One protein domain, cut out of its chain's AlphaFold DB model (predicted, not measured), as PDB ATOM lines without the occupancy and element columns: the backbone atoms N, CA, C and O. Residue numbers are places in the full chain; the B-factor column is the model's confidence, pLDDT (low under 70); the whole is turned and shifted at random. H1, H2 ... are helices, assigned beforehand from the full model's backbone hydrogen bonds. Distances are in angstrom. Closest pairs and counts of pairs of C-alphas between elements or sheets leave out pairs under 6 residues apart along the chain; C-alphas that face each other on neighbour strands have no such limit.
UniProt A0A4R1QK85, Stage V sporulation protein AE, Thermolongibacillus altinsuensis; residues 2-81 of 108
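AT A GLANCE: This is residues 2 to 81 of the 108 residues of the protein "Stage V sporulation protein AE" of Thermolongibacillus altinsuensis (UniProt A0A4R1QK85). Two long helices, H1 and H2, meet as a V, and the short helices H3 and H4 close its open side, with H4 packed on the first half of H1, making a flat triangle. H5 crosses H2 at a steep angle. The printed part has 80 residues with five named helices, H1 to H5 in chain order, and no named strand: all helix. It is compact, with a radius of gyration of the C-alphas of 13.2 A, and spans 38 by 34 by 18 A.

IN THESE COORDINATES: Find C-alpha 2 at (-0.513, -49.875, -53.659); from there H1, residues 2 to 24, runs 32.2 A to C-alpha 24 at (15.918, -57.100, -26.971). H2, residues 30 to 46, covers 24.7 A. Next come H3, residues 50 to 57, 10.1 A, and H4, residues 59 to 62, 5.1 A. H5, residues 65 to 77, runs 18.6 A and ends at C-alpha 77, (-17.439, -45.133, -24.291).

HOW THE PARTS SIT: The packing is mostly crossed. Look at Gly 19 and Val 33, the closest C-alphas of H1 and H2, 6.8 A apart: the helices touch there with residues 19 to 23 and 30 to 33 alone, at a steep tilt of 48 degrees, opposite ways. Residues 4 to 11 of H1 alone touch H3, closest at the C-alphas of Ala 8 and Ala 57, 5.0 A. Residues 7 to 13 of H1 alone touch H4, closest at the C-alphas of Ala 8 and Gly 60, 3.9 A. H3 and H4 only just touch, only at the corner, with 3 pairs of C-alphas within 8 A. H2 touches H5 at a steep tilt of 47 degrees, the same way, closest at the C-alphas of Gly 41 and Val 66, 4.1 A. H1 and H5 are apart, as are H2 and H4. In H1, H2, H3 and H5 every O i to N i+4 pair is within hydrogen-bond range; H4 is too short for such a pair.

THE WHOLE: The C-alphas of Leu 25 and Glu 79 are the two farthest apart, 39.1 A. The four links are tight, and the printed part has no cut. Mean pLDDT of the printed part is 86.7; residue 2 is under 70.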
ATOM      1  N   MET A   2      -1.809 -49.435 -54.208       61.88
ATOM      2  CA  MET A   2      -0.513 -49.875 -53.659       61.88
ATOM      3  C   MET A   2      -0.037 -49.039 -52.455       61.88
ATOM      4  O   MET A   2       0.483 -49.600 -51.498       61.88
ATOM      5  N   ASP A   3      -0.275 -47.724 -52.465       72.12
ATOM      6  CA  ASP A   3       0.251 -46.796 -51.446       72.12
ATOM      7  C   ASP A   3      -0.250 -47.111 -50.030       72.12
ATOM      8  O   ASP A   3       0.516 -47.066 -49.073       72.12
ATOM      9  N   ALA A   4      -1.516 -47.527 -49.910       76.31
ATOM     10  CA  ALA A   4      -2.117 -47.929 -48.639       76.31
ATOM     11  C   ALA A   4      -1.561 -49.264 -48.111       76.31
ATOM     12  O   ALA A   4      -1.497 -49.475 -46.902       76.31
ATOM     13  N   TYR A   5      -1.141 -50.175 -48.997       81.62
ATOM     14  CA  TYR A   5      -0.480 -51.417 -48.581       81.62
ATOM     15  C   TYR A   5       0.942 -51.150 -48.094       81.62
ATOM     16  O   TYR A   5       1.374 -51.735 -47.102       81.62
ATOM     17  N   VAL A   6       1.652 -50.241 -48.766       84.31
ATOM     18  CA  VAL A   6       3.001 -49.832 -48.368       84.31
ATOM     19  C   VAL A   6       2.955 -49.107 -47.021       84.31
ATOM     20  O   VAL A   6       3.713 -49.474 -46.123       84.31
ATOM     21  N   SER A   7       2.034 -48.155 -46.823       82.00
ATOM     22  CA  SER A   7       1.889 -47.469 -45.531       82.00
ATOM     23  C   SER A   7       1.486 -48.432 -44.409       82.00
ATOM     24  O   SER A   7       2.090 -48.403 -43.337       82.00
ATOM     25  N   ALA A   8       0.557 -49.358 -44.662       85.12
ATOM     26  CA  ALA A   8       0.163 -50.370 -43.683       85.12
ATOM     27  C   ALA A   8       1.317 -51.305 -43.292       85.12
ATOM     28  O   ALA A   8       1.490 -51.606 -42.107       85.12
ATOM     29  N   PHE A   9       2.132 -51.732 -44.261       86.75
ATOM     30  CA  PHE A   9       3.307 -52.560 -43.996       86.75
ATOM     31  C   PHE A   9       4.345 -51.814 -43.155       86.75
ATOM     32  O   PHE A   9       4.847 -52.367 -42.178       86.75
ATOM     33  N   PHE A  10       4.636 -50.554 -43.487       88.56
ATOM     34  CA  PHE A  10       5.616 -49.766 -42.742       88.56
ATOM     35  C   PHE A  10       5.153 -49.437 -41.328       88.56
ATOM     36  O   PHE A  10       5.951 -49.559 -40.405       88.56
ATOM     37  N   VAL A  11       3.889 -49.064 -41.122       87.62
ATOM     38  CA  VAL A  11       3.408 -48.723 -39.775       87.62
ATOM     39  C   VAL A  11       3.306 -49.967 -38.895       87.62
ATOM     40  O   VAL A  11       3.792 -49.954 -37.763       87.62
ATOM     41  N   GLY A  12       2.755 -51.067 -39.419       86.31
ATOM     42  CA  GLY A  12       2.715 -52.341 -38.696       86.31
ATOM     43  C   GLY A  12       4.119 -52.889 -38.416       86.31
ATOM     44  O   GLY A  12       4.420 -53.302 -37.295       86.31
ATOM     45  N   GLY A  13       5.010 -52.828 -39.410       88.75
ATOM     46  CA  GLY A  13       6.406 -53.246 -39.296       88.75
ATOM     47  C   GLY A  13       7.210 -52.392 -38.318       88.75
ATOM     48  O   GLY A  13       7.946 -52.941 -37.504       88.75
ATOM     49  N   ALA A  14       7.032 -51.069 -38.326       89.81
ATOM     50  CA  ALA A  14       7.689 -50.161 -37.389       89.81
ATOM     51  C   ALA A  14       7.211 -50.390 -35.950       89.81
ATOM     52  O   ALA A  14       8.037 -50.463 -35.042       89.81
ATOM     53  N   LEU A  15       5.905 -50.571 -35.728       88.62
ATOM     54  CA  LEU A  15       5.371 -50.910 -34.404       88.62
ATOM     55  C   LEU A  15       5.902 -52.262 -33.905       88.62
ATOM     56  O   LEU A  15       6.269 -52.381 -32.735       88.62
ATOM     57  N   CYS A  16       6.004 -53.257 -34.790       88.62
ATOM     58  CA  CYS A  16       6.611 -54.547 -34.469       88.62
ATOM     59  C   CYS A  16       8.099 -54.402 -34.116       88.62
ATOM     60  O   CYS A  16       8.535 -54.920 -33.088       88.62
ATOM     61  N   LEU A  17       8.853 -53.631 -34.906       92.19
ATOM     62  CA  LEU A  17      10.269 -53.348 -34.669       92.19
ATOM     63  C   LEU A  17      10.478 -52.664 -33.313       92.19
ATOM     64  O   LEU A  17      11.370 -53.054 -32.568       92.19
ATOM     65  N   ILE A  18       9.640 -51.683 -32.959       91.00
ATOM     66  CA  ILE A  18       9.682 -51.027 -31.644       91.00
ATOM     67  C   ILE A  18       9.450 -52.066 -30.540       91.00
ATOM     68  O   ILE A  18      10.215 -52.119 -29.579       91.00
ATOM     69  N   GLY A  19       8.440 -52.928 -30.685       88.25
ATOM     70  CA  GLY A  19       8.168 -53.995 -29.720       88.25
ATOM     71  C   GLY A  19       9.338 -54.964 -29.552       88.25
ATOM     72  O   GLY A  19       9.723 -55.264 -28.422       88.25
ATOM     73  N   GLN A  20       9.944 -55.397 -30.657       91.81
ATOM     74  CA  GLN A  20      11.144 -56.237 -30.643       91.81
ATOM     75  C   GLN A  20      12.321 -55.524 -29.972       91.81
ATOM     76  O   GLN A  20      12.966 -56.094 -29.098       91.81
ATOM     77  N   LEU A  21      12.540 -54.244 -30.276       93.00
ATOM     78  CA  LEU A  21      13.613 -53.449 -29.684       93.00
ATOM     79  C   LEU A  21      13.458 -53.299 -28.162       93.00
ATOM     80  O   LEU A  21      14.446 -53.373 -27.430       93.00
ATOM     81  N   LEU A  22      12.229 -53.115 -27.666       89.81
ATOM     82  CA  LEU A  22      11.944 -53.060 -26.228       89.81
ATOM     83  C   LEU A  22      12.253 -54.392 -25.526       89.81
ATOM     84  O   LEU A  22      12.729 -54.393 -24.386       89.81
ATOM     85  N   LEU A  23      11.998 -55.517 -26.194       90.25
ATOM     86  CA  LEU A  23      12.317 -56.847 -25.672       90.25
ATOM     87  C   LEU A  23      13.828 -57.103 -25.682       90.25
ATOM     88  O   LEU A  23      14.370 -57.559 -24.676       90.25
ATOM     89  N   ASP A  24      14.510 -56.752 -26.769       90.19
ATOM     90  CA  ASP A  24      15.918 -57.100 -26.971       90.19
ATOM     91  C   ASP A  24      16.878 -56.154 -26.237       90.19
ATOM     92  O   ASP A  24      17.810 -56.608 -25.566       90.19
ATOM     93  N   LEU A  25      16.659 -54.834 -26.314       90.12
ATOM     94  CA  LEU A  25      17.559 -53.846 -25.705       90.12
ATOM     95  C   LEU A  25      17.225 -53.570 -24.244       90.12
ATOM     96  O   LEU A  25      18.113 -53.537 -23.393       90.12
ATOM     97  N   VAL A  26      15.944 -53.357 -23.945       86.38
ATOM     98  CA  VAL A  26      15.508 -52.961 -22.597       86.38
ATOM     99  C   VAL A  26      15.278 -54.193 -21.709       86.38
ATOM    100  O   VAL A  26      15.104 -54.056 -20.496       86.38
ATOM    101  N   LYS A  27      15.308 -55.408 -22.289       86.88
ATOM    102  CA  LYS A  27      15.053 -56.690 -21.602       86.88
ATOM    103  C   LYS A  27      13.775 -56.654 -20.771       86.88
ATOM    104  O   LYS A  27      13.690 -57.236 -19.686       86.88
ATOM    105  N   TRP A  28      12.776 -55.916 -21.248       88.06
ATOM    106  CA  TRP A  28      11.485 -55.885 -20.586       88.06
ATOM    107  C   TRP A  28      10.811 -57.243 -20.725       88.06
ATOM    108  O   TRP A  28      10.876 -57.890 -21.764       88.06
ATOM    109  N   SER A  29      10.135 -57.672 -19.659       90.44
ATOM    110  CA  SER A  29       9.270 -58.846 -19.740       90.44
ATOM    111  C   SER A  29       8.207 -58.619 -20.813       90.44
ATOM    112  O   SER A  29       7.644 -57.524 -20.907       90.44
ATOM    113  N   PHE A  30       7.898 -59.670 -21.575       89.06
ATOM    114  CA  PHE A  30       6.864 -59.667 -22.610       89.06
ATOM    115  C   PHE A  30       5.552 -59.040 -22.121       89.06
ATOM    116  O   PHE A  30       4.965 -58.203 -22.802       89.06
ATOM    117  N   VAL A  31       5.160 -59.354 -20.884       89.88
ATOM    118  CA  VAL A  31       3.947 -58.818 -20.251       89.88
ATOM    119  C   VAL A  31       3.983 -57.290 -20.137       89.88
ATOM    120  O   VAL A  31       2.971 -56.638 -20.375       89.88
ATOM    121  N   ARG A  32       5.144 -56.704 -19.812       92.00
ATOM    122  CA  ARG A  32       5.307 -55.249 -19.652       92.00
ATOM    123  C   ARG A  32       5.267 -54.522 -20.993       92.00
ATOM    124  O   ARG A  32       4.692 -53.443 -21.086       92.00
ATOM    125  N   VAL A  33       5.861 -55.114 -22.026       92.81
ATOM    126  CA  VAL A  33       5.812 -54.551 -23.380       92.81
ATOM    127  C   VAL A  33       4.370 -54.573 -23.884       92.81
ATOM    128  O   VAL A  33       3.834 -53.522 -24.229       92.81
ATOM    129  N   MET A  34       3.701 -55.728 -23.819       91.62
ATOM    130  CA  MET A  34       2.308 -55.875 -24.253       91.62
ATOM    131  C   MET A  34       1.378 -54.876 -23.546       91.62
ATOM    132  O   MET A  34       0.614 -54.175 -24.210       91.62
ATOM    133  N   SER A  35       1.473 -54.748 -22.216       91.94
ATOM    134  CA  SER A  35       0.623 -53.815 -21.465       91.94
ATOM    135  C   SER A  35       0.902 -52.352 -21.810       91.94
ATOM    136  O   SER A  35      -0.042 -51.578 -21.941       91.94
ATOM    137  N   SER A  36       2.165 -51.972 -22.034       92.62
ATOM    138  CA  SER A  36       2.510 -50.603 -22.431       92.62
ATOM    139  C   SER A  36       1.900 -50.204 -23.779       92.62
ATOM    140  O   SER A  36       1.368 -49.104 -23.893       92.62
ATOM    141  N   PHE A  37       1.877 -51.105 -24.770       91.81
ATOM    142  CA  PHE A  37       1.241 -50.841 -26.065       91.81
ATOM    143  C   PHE A  37      -0.279 -50.688 -25.957       91.81
ATOM    144  O   PHE A  37      -0.851 -49.821 -26.615       91.81
ATOM    145  N   VAL A  38      -0.932 -51.488 -25.110       91.12
ATOM    146  CA  VAL A  38      -2.377 -51.358 -24.859       91.12
ATOM    147  C   VAL A  38      -2.683 -50.024 -24.174       91.12
ATOM    148  O   VAL A  38      -3.574 -49.303 -24.616       91.12
ATOM    149  N   VAL A  39      -1.914 -49.653 -23.145       92.69
ATOM    150  CA  VAL A  39      -2.078 -48.368 -22.443       92.69
ATOM    151  C   VAL A  39      -1.824 -47.188 -23.382       92.69
ATOM    152  O   VAL A  39      -2.597 -46.235 -23.375       92.69
ATOM    153  N   LEU A  40      -0.800 -47.261 -24.238       92.06
ATOM    154  CA  LEU A  40      -0.558 -46.252 -25.274       92.06
ATOM    155  C   LEU A  40      -1.754 -46.117 -26.224       92.06
ATOM    156  O   LEU A  40      -2.144 -44.997 -26.537       92.06
ATOM    157  N   GLY A  41      -2.369 -47.230 -26.632       89.50
ATOM    158  CA  GLY A  41      -3.583 -47.218 -27.452       89.50
ATOM    159  C   GLY A  41      -4.767 -46.529 -26.778       89.50
ATOM    160  O   GLY A  41      -5.434 -45.718 -27.412       89.50
ATOM    161  N   VAL A  42      -4.981 -46.784 -25.483       91.06
ATOM    162  CA  VAL A  42      -6.013 -46.090 -24.693       91.06
ATOM    163  C   VAL A  42      -5.730 -44.590 -24.633       91.06
ATOM    164  O   VAL A  42      -6.636 -43.795 -24.850       91.06
ATOM    165  N   ILE A  43      -4.480 -44.190 -24.382       92.69
ATOM    166  CA  ILE A  43      -4.102 -42.772 -24.309       92.69
ATOM    167  C   ILE A  43      -4.360 -42.081 -25.652       92.69
ATOM    168  O   ILE A  43      -5.020 -41.045 -25.688       92.69
ATOM    169  N   ILE A  44      -3.896 -42.662 -26.761       89.81
ATOM    170  CA  ILE A  44      -4.102 -42.104 -28.107       89.81
ATOM    171  C   ILE A  44      -5.600 -41.964 -28.417       89.81
ATOM    172  O   ILE A  44      -6.015 -40.943 -28.964       89.81
ATOM    173  N   GLU A  45      -6.411 -42.947 -28.014       90.38
ATOM    174  CA  GLU A  45      -7.862 -42.891 -28.183       90.38
ATOM    175  C   GLU A  45      -8.524 -41.821 -27.310       90.38
ATOM    176  O   GLU A  45      -9.409 -41.112 -27.779       90.38
ATOM    177  N   THR A  46      -8.070 -41.617 -26.069       86.62
ATOM    178  CA  THR A  46      -8.619 -40.541 -25.223       86.62
ATOM    179  C   THR A  46      -8.383 -39.142 -25.794       86.62
ATOM    180  O   THR A  46      -9.175 -38.241 -25.528       86.62
ATOM    181  N   PHE A  47      -7.335 -38.958 -26.607       89.69
ATOM    182  CA  PHE A  47      -7.089 -37.716 -27.347       89.69
ATOM    183  C   PHE A  47      -7.822 -37.652 -28.700       89.69
ATOM    184  O   PHE A  47      -7.788 -36.609 -29.348       89.69
ATOM    185  N   GLY A  48      -8.481 -38.732 -29.135       85.69
ATOM    186  CA  GLY A  48      -9.202 -38.807 -30.411       85.69
ATOM    187  C   GLY A  48      -8.306 -38.865 -31.653       85.69
ATOM    188  O   GLY A  48      -8.795 -38.727 -32.766       85.69
ATOM    189  N   TRP A  49      -6.993 -39.066 -31.495       86.06
ATOM    190  CA  TRP A  49      -6.041 -39.103 -32.618       86.06
ATOM    191  C   TRP A  49      -5.952 -40.468 -33.296       86.06
ATOM    192  O   TRP A  49      -5.266 -40.623 -34.307       86.06
ATOM    193  N   TYR A  50      -6.607 -41.478 -32.728       84.75
ATOM    194  CA  TYR A  50      -6.512 -42.834 -33.236       84.75
ATOM    195  C   TYR A  50      -7.119 -42.967 -34.638       84.75
ATOM    196  O   TYR A  50      -6.513 -43.617 -35.488       84.75
ATOM    197  N   ASP A  51      -8.254 -42.321 -34.908       83.44
ATOM    198  CA  ASP A  51      -8.948 -42.413 -36.198       83.44
ATOM    199  C   ASP A  51      -8.141 -41.795 -37.348       83.44
ATOM    200  O   ASP A  51      -8.047 -42.376 -38.436       83.44
ATOM    201  N   ASP A  52      -7.470 -40.671 -37.096       82.75
ATOM    202  CA  ASP A  52      -6.578 -40.028 -38.067       82.75
ATOM    203  C   ASP A  52      -5.368 -40.920 -38.377       82.75
ATOM    204  O   ASP A  52      -5.017 -41.162 -39.539       82.75
ATOM    205  N   VAL A  53      -4.763 -41.485 -37.326       82.06
ATOM    206  CA  VAL A  53      -3.656 -42.442 -37.445       82.06
ATOM    207  C   VAL A  53      -4.107 -43.699 -38.188       82.06
ATOM    208  O   VAL A  53      -3.376 -44.212 -39.038       82.06
ATOM    209  N   GLN A  54      -5.315 -44.187 -37.918       83.38
ATOM    210  CA  GLN A  54      -5.880 -45.368 -38.558       83.38
ATOM    211  C   GLN A  54      -6.174 -45.125 -40.042       83.38
ATOM    212  O   GLN A  54      -5.939 -46.012 -40.861       83.38
ATOM    213  N   THR A  55      -6.648 -43.937 -40.409       81.88
ATOM    214  CA  THR A  55      -6.952 -43.593 -41.804       81.88
ATOM    215  C   THR A  55      -5.679 -43.534 -42.653       81.88
ATOM    216  O   THR A  55      -5.675 -43.983 -43.799       81.88
ATOM    217  N   TRP A  56      -4.569 -43.064 -42.076       78.75
ATOM    218  CA  TRP A  56      -3.270 -43.013 -42.754       78.75
ATOM    219  C   TRP A  56      -2.539 -44.368 -42.781       78.75
ATOM    220  O   TRP A  56      -1.978 -44.772 -43.807       78.75
ATOM    221  N   ALA A  57      -2.562 -45.097 -41.664       79.75
ATOM    222  CA  ALA A  57      -1.861 -46.370 -41.513       79.75
ATOM    223  C   ALA A  57      -2.666 -47.594 -41.986       79.75
ATOM    224  O   ALA A  57      -2.127 -48.698 -42.096       79.75
ATOM    225  N   GLY A  58      -3.965 -47.430 -42.229       81.38
ATOM    226  CA  GLY A  58      -4.868 -48.482 -42.676       81.38
ATOM    227  C   GLY A  58      -4.834 -49.726 -41.781       81.38
ATOM    228  O   GLY A  58      -4.910 -49.664 -40.551       81.38
ATOM    229  N   ALA A  59      -4.701 -50.895 -42.412       80.69
ATOM    230  CA  ALA A  59      -4.657 -52.183 -41.719       80.69
ATOM    231  C   ALA A  59      -3.423 -52.359 -40.810       80.69
ATOM    232  O   ALA A  59      -3.432 -53.239 -39.952       80.69
ATOM    233  N   GLY A  60      -2.384 -51.531 -40.966       80.00
ATOM    234  CA  GLY A  60      -1.128 -51.648 -40.221       80.00
ATOM    235  C   GLY A  60      -1.268 -51.377 -38.726       80.00
ATOM    236  O   GLY A  60      -0.599 -52.020 -37.929       80.00
ATOM    237  N   VAL A  61      -2.159 -50.464 -38.329       83.31
ATOM    238  CA  VAL A  61      -2.411 -50.165 -36.907       83.31
ATOM    239  C   VAL A  61      -3.471 -51.102 -36.327       83.31
ATOM    240  O   VAL A  61      -3.344 -51.513 -35.174       83.31
ATOM    241  N   ARG A  62      -4.468 -51.514 -37.128       83.38
ATOM    242  CA  ARG A  62      -5.570 -52.403 -36.701       83.38
ATOM    243  C   ARG A  62      -5.111 -53.785 -36.235       83.38
ATOM    244  O   ARG A  62      -5.766 -54.401 -35.405       83.38
ATOM    245  N   THR A  63      -3.991 -54.278 -36.751       80.88
ATOM    246  CA  THR A  63      -3.437 -55.595 -36.396       80.88
ATOM    247  C   THR A  63      -2.539 -55.569 -35.156       80.88
ATOM    248  O   THR A  63      -2.028 -56.611 -34.750       80.88
ATOM    249  N   THR A  64      -2.339 -54.401 -34.536       86.75
ATOM    250  CA  THR A  64      -1.419 -54.223 -33.402       86.75
ATOM    251  C   THR A  64      -2.152 -54.105 -32.067       86.75
ATOM    252  O   THR A  64      -3.340 -53.796 -32.007       86.75
ATOM    253  N   LEU A  65      -1.425 -54.273 -30.959       88.50
ATOM    254  CA  LEU A  65      -1.975 -54.094 -29.609       88.50
ATOM    255  C   LEU A  65      -2.457 -52.674 -29.299       88.50
ATOM    256  O   LEU A  65      -3.273 -52.492 -28.400       88.50
ATOM    257  N   VAL A  66      -1.975 -51.671 -30.031       90.50
ATOM    258  CA  VAL A  66      -2.465 -50.293 -29.894       90.50
ATOM    259  C   VAL A  66      -3.950 -50.233 -30.273       90.50
ATOM    260  O   VAL A  66      -4.729 -49.561 -29.603       90.50
ATOM    261  N   HIS A  67      -4.371 -51.008 -31.283       88.75
ATOM    262  CA  HIS A  67      -5.782 -51.137 -31.651       88.75
ATOM    263  C   HIS A  67      -6.625 -51.776 -30.555       88.75
ATOM    264  O   HIS A  67      -7.744 -51.337 -30.327       88.75
ATOM    265  N   LEU A  68      -6.084 -52.767 -29.843       89.00
ATOM    266  CA  LEU A  68      -6.771 -53.377 -28.707       89.00
ATOM    267  C   LEU A  68      -7.061 -52.340 -27.611       89.00
ATOM    268  O   LEU A  68      -8.161 -52.321 -27.071       89.00
ATOM    269  N   GLY A  69      -6.109 -51.442 -27.328       88.38
ATOM    270  CA  GLY A  69      -6.310 -50.328 -26.395       88.38
ATOM    271  C   GLY A  69      -7.415 -49.364 -26.836       88.38
ATOM    272  O   GLY A  69      -8.308 -49.057 -26.048       88.38
ATOM    273  N   HIS A  70      -7.397 -48.952 -28.105       89.25
ATOM    274  CA  HIS A  70      -8.456 -48.132 -28.700       89.25
ATOM    275  C   HIS A  70      -9.829 -48.823 -28.635       89.25
ATOM    276  O   HIS A  70     -10.776 -48.250 -28.109       89.25
ATOM    277  N   ALA A  71      -9.926 -50.088 -29.057       87.81
ATOM    278  CA  ALA A  71     -11.176 -50.850 -29.039       87.81
ATOM    279  C   ALA A  71     -11.735 -51.028 -27.615       87.81
ATOM    280  O   ALA A  71     -12.949 -51.008 -27.414       87.81
ATOM    281  N   CYS A  72     -10.866 -51.172 -26.607       87.38
ATOM    282  CA  CYS A  72     -11.280 -51.179 -25.206       87.38
ATOM    283  C   CYS A  72     -11.835 -49.819 -24.762       87.38
ATOM    284  O   CYS A  72     -12.894 -49.779 -24.139       87.38
ATOM    285  N   ALA A  73     -11.144 -48.721 -25.073       88.62
ATOM    286  CA  ALA A  73     -11.583 -47.373 -24.708       88.62
ATOM    287  C   ALA A  73     -12.906 -46.998 -25.398       88.62
ATOM    288  O   ALA A  73     -13.829 -46.505 -24.745       88.62
ATOM    289  N   GLU A  74     -13.048 -47.326 -26.679       88.25
ATOM    290  CA  GLU A  74     -14.288 -47.139 -27.423       88.25
ATOM    291  C   GLU A  74     -15.420 -48.048 -26.914       88.25
ATOM    292  O   GLU A  74     -16.559 -47.606 -26.765       88.25
ATOM    293  N   GLY A  75     -15.115 -49.300 -26.565       86.62
ATOM    294  CA  GLY A  75     -16.076 -50.213 -25.949       86.62
ATOM    295  C   GLY A  75     -16.602 -49.707 -24.604       86.62
ATOM    296  O   GLY A  75     -17.780 -49.885 -24.310       86.62
ATOM    297  N   VAL A  76     -15.769 -49.038 -23.799       86.06
ATOM    298  CA  VAL A  76     -16.217 -48.369 -22.565       86.06
ATOM    299  C   VAL A  76     -17.082 -47.150 -22.887       86.06
ATOM    300  O   VAL A  76     -18.144 -47.000 -22.288       86.06
ATOM    301  N   ARG A  77     -16.673 -46.316 -23.854       86.06
ATOM    302  CA  ARG A  77     -17.439 -45.133 -24.291       86.06
ATOM    303  C   ARG A  77     -18.845 -45.493 -24.778       86.06
ATOM    304  O   ARG A  77     -19.786 -44.759 -24.504       86.06
ATOM    305  N   ASN A  78     -18.974 -46.620 -25.472       88.62
ATOM    306  CA  ASN A  78     -20.224 -47.078 -26.075       88.62
ATOM    307  C   ASN A  78     -20.968 -48.125 -25.216       88.62
ATOM    308  O   ASN A  78     -21.835 -48.817 -25.735       88.62
ATOM    309  N   GLU A  79     -20.603 -48.308 -23.939       84.12
ATOM    310  CA  GLU A  79     -21.184 -49.309 -23.015       84.12
ATOM    311  C   GLU A  79     -21.110 -50.780 -23.498       84.12
ATOM    312  O   GLU A  79     -21.715 -51.688 -22.929       84.12
ATOM    313  N   HIS A  80     -20.293 -51.062 -24.512       82.94
ATOM    314  CA  HIS A  80     -20.067 -52.383 -25.105       82.94
ATOM    315  C   HIS A  80     -18.853 -53.106 -24.498       82.94
ATOM    316  O   HIS A  80     -18.225 -53.958 -25.133       82.94
ATOM    317  N   PHE A  81     -18.515 -52.803 -23.243       78.25
ATOM    318  CA  PHE A  81     -17.354 -53.382 -22.562       78.25
ATOM    319  C   PHE A  81     -17.406 -54.917 -22.495       78.25
ATOM    320  O   PHE A  81     -16.370 -55.578 -22.551       78.25
TER     321      PHE A  81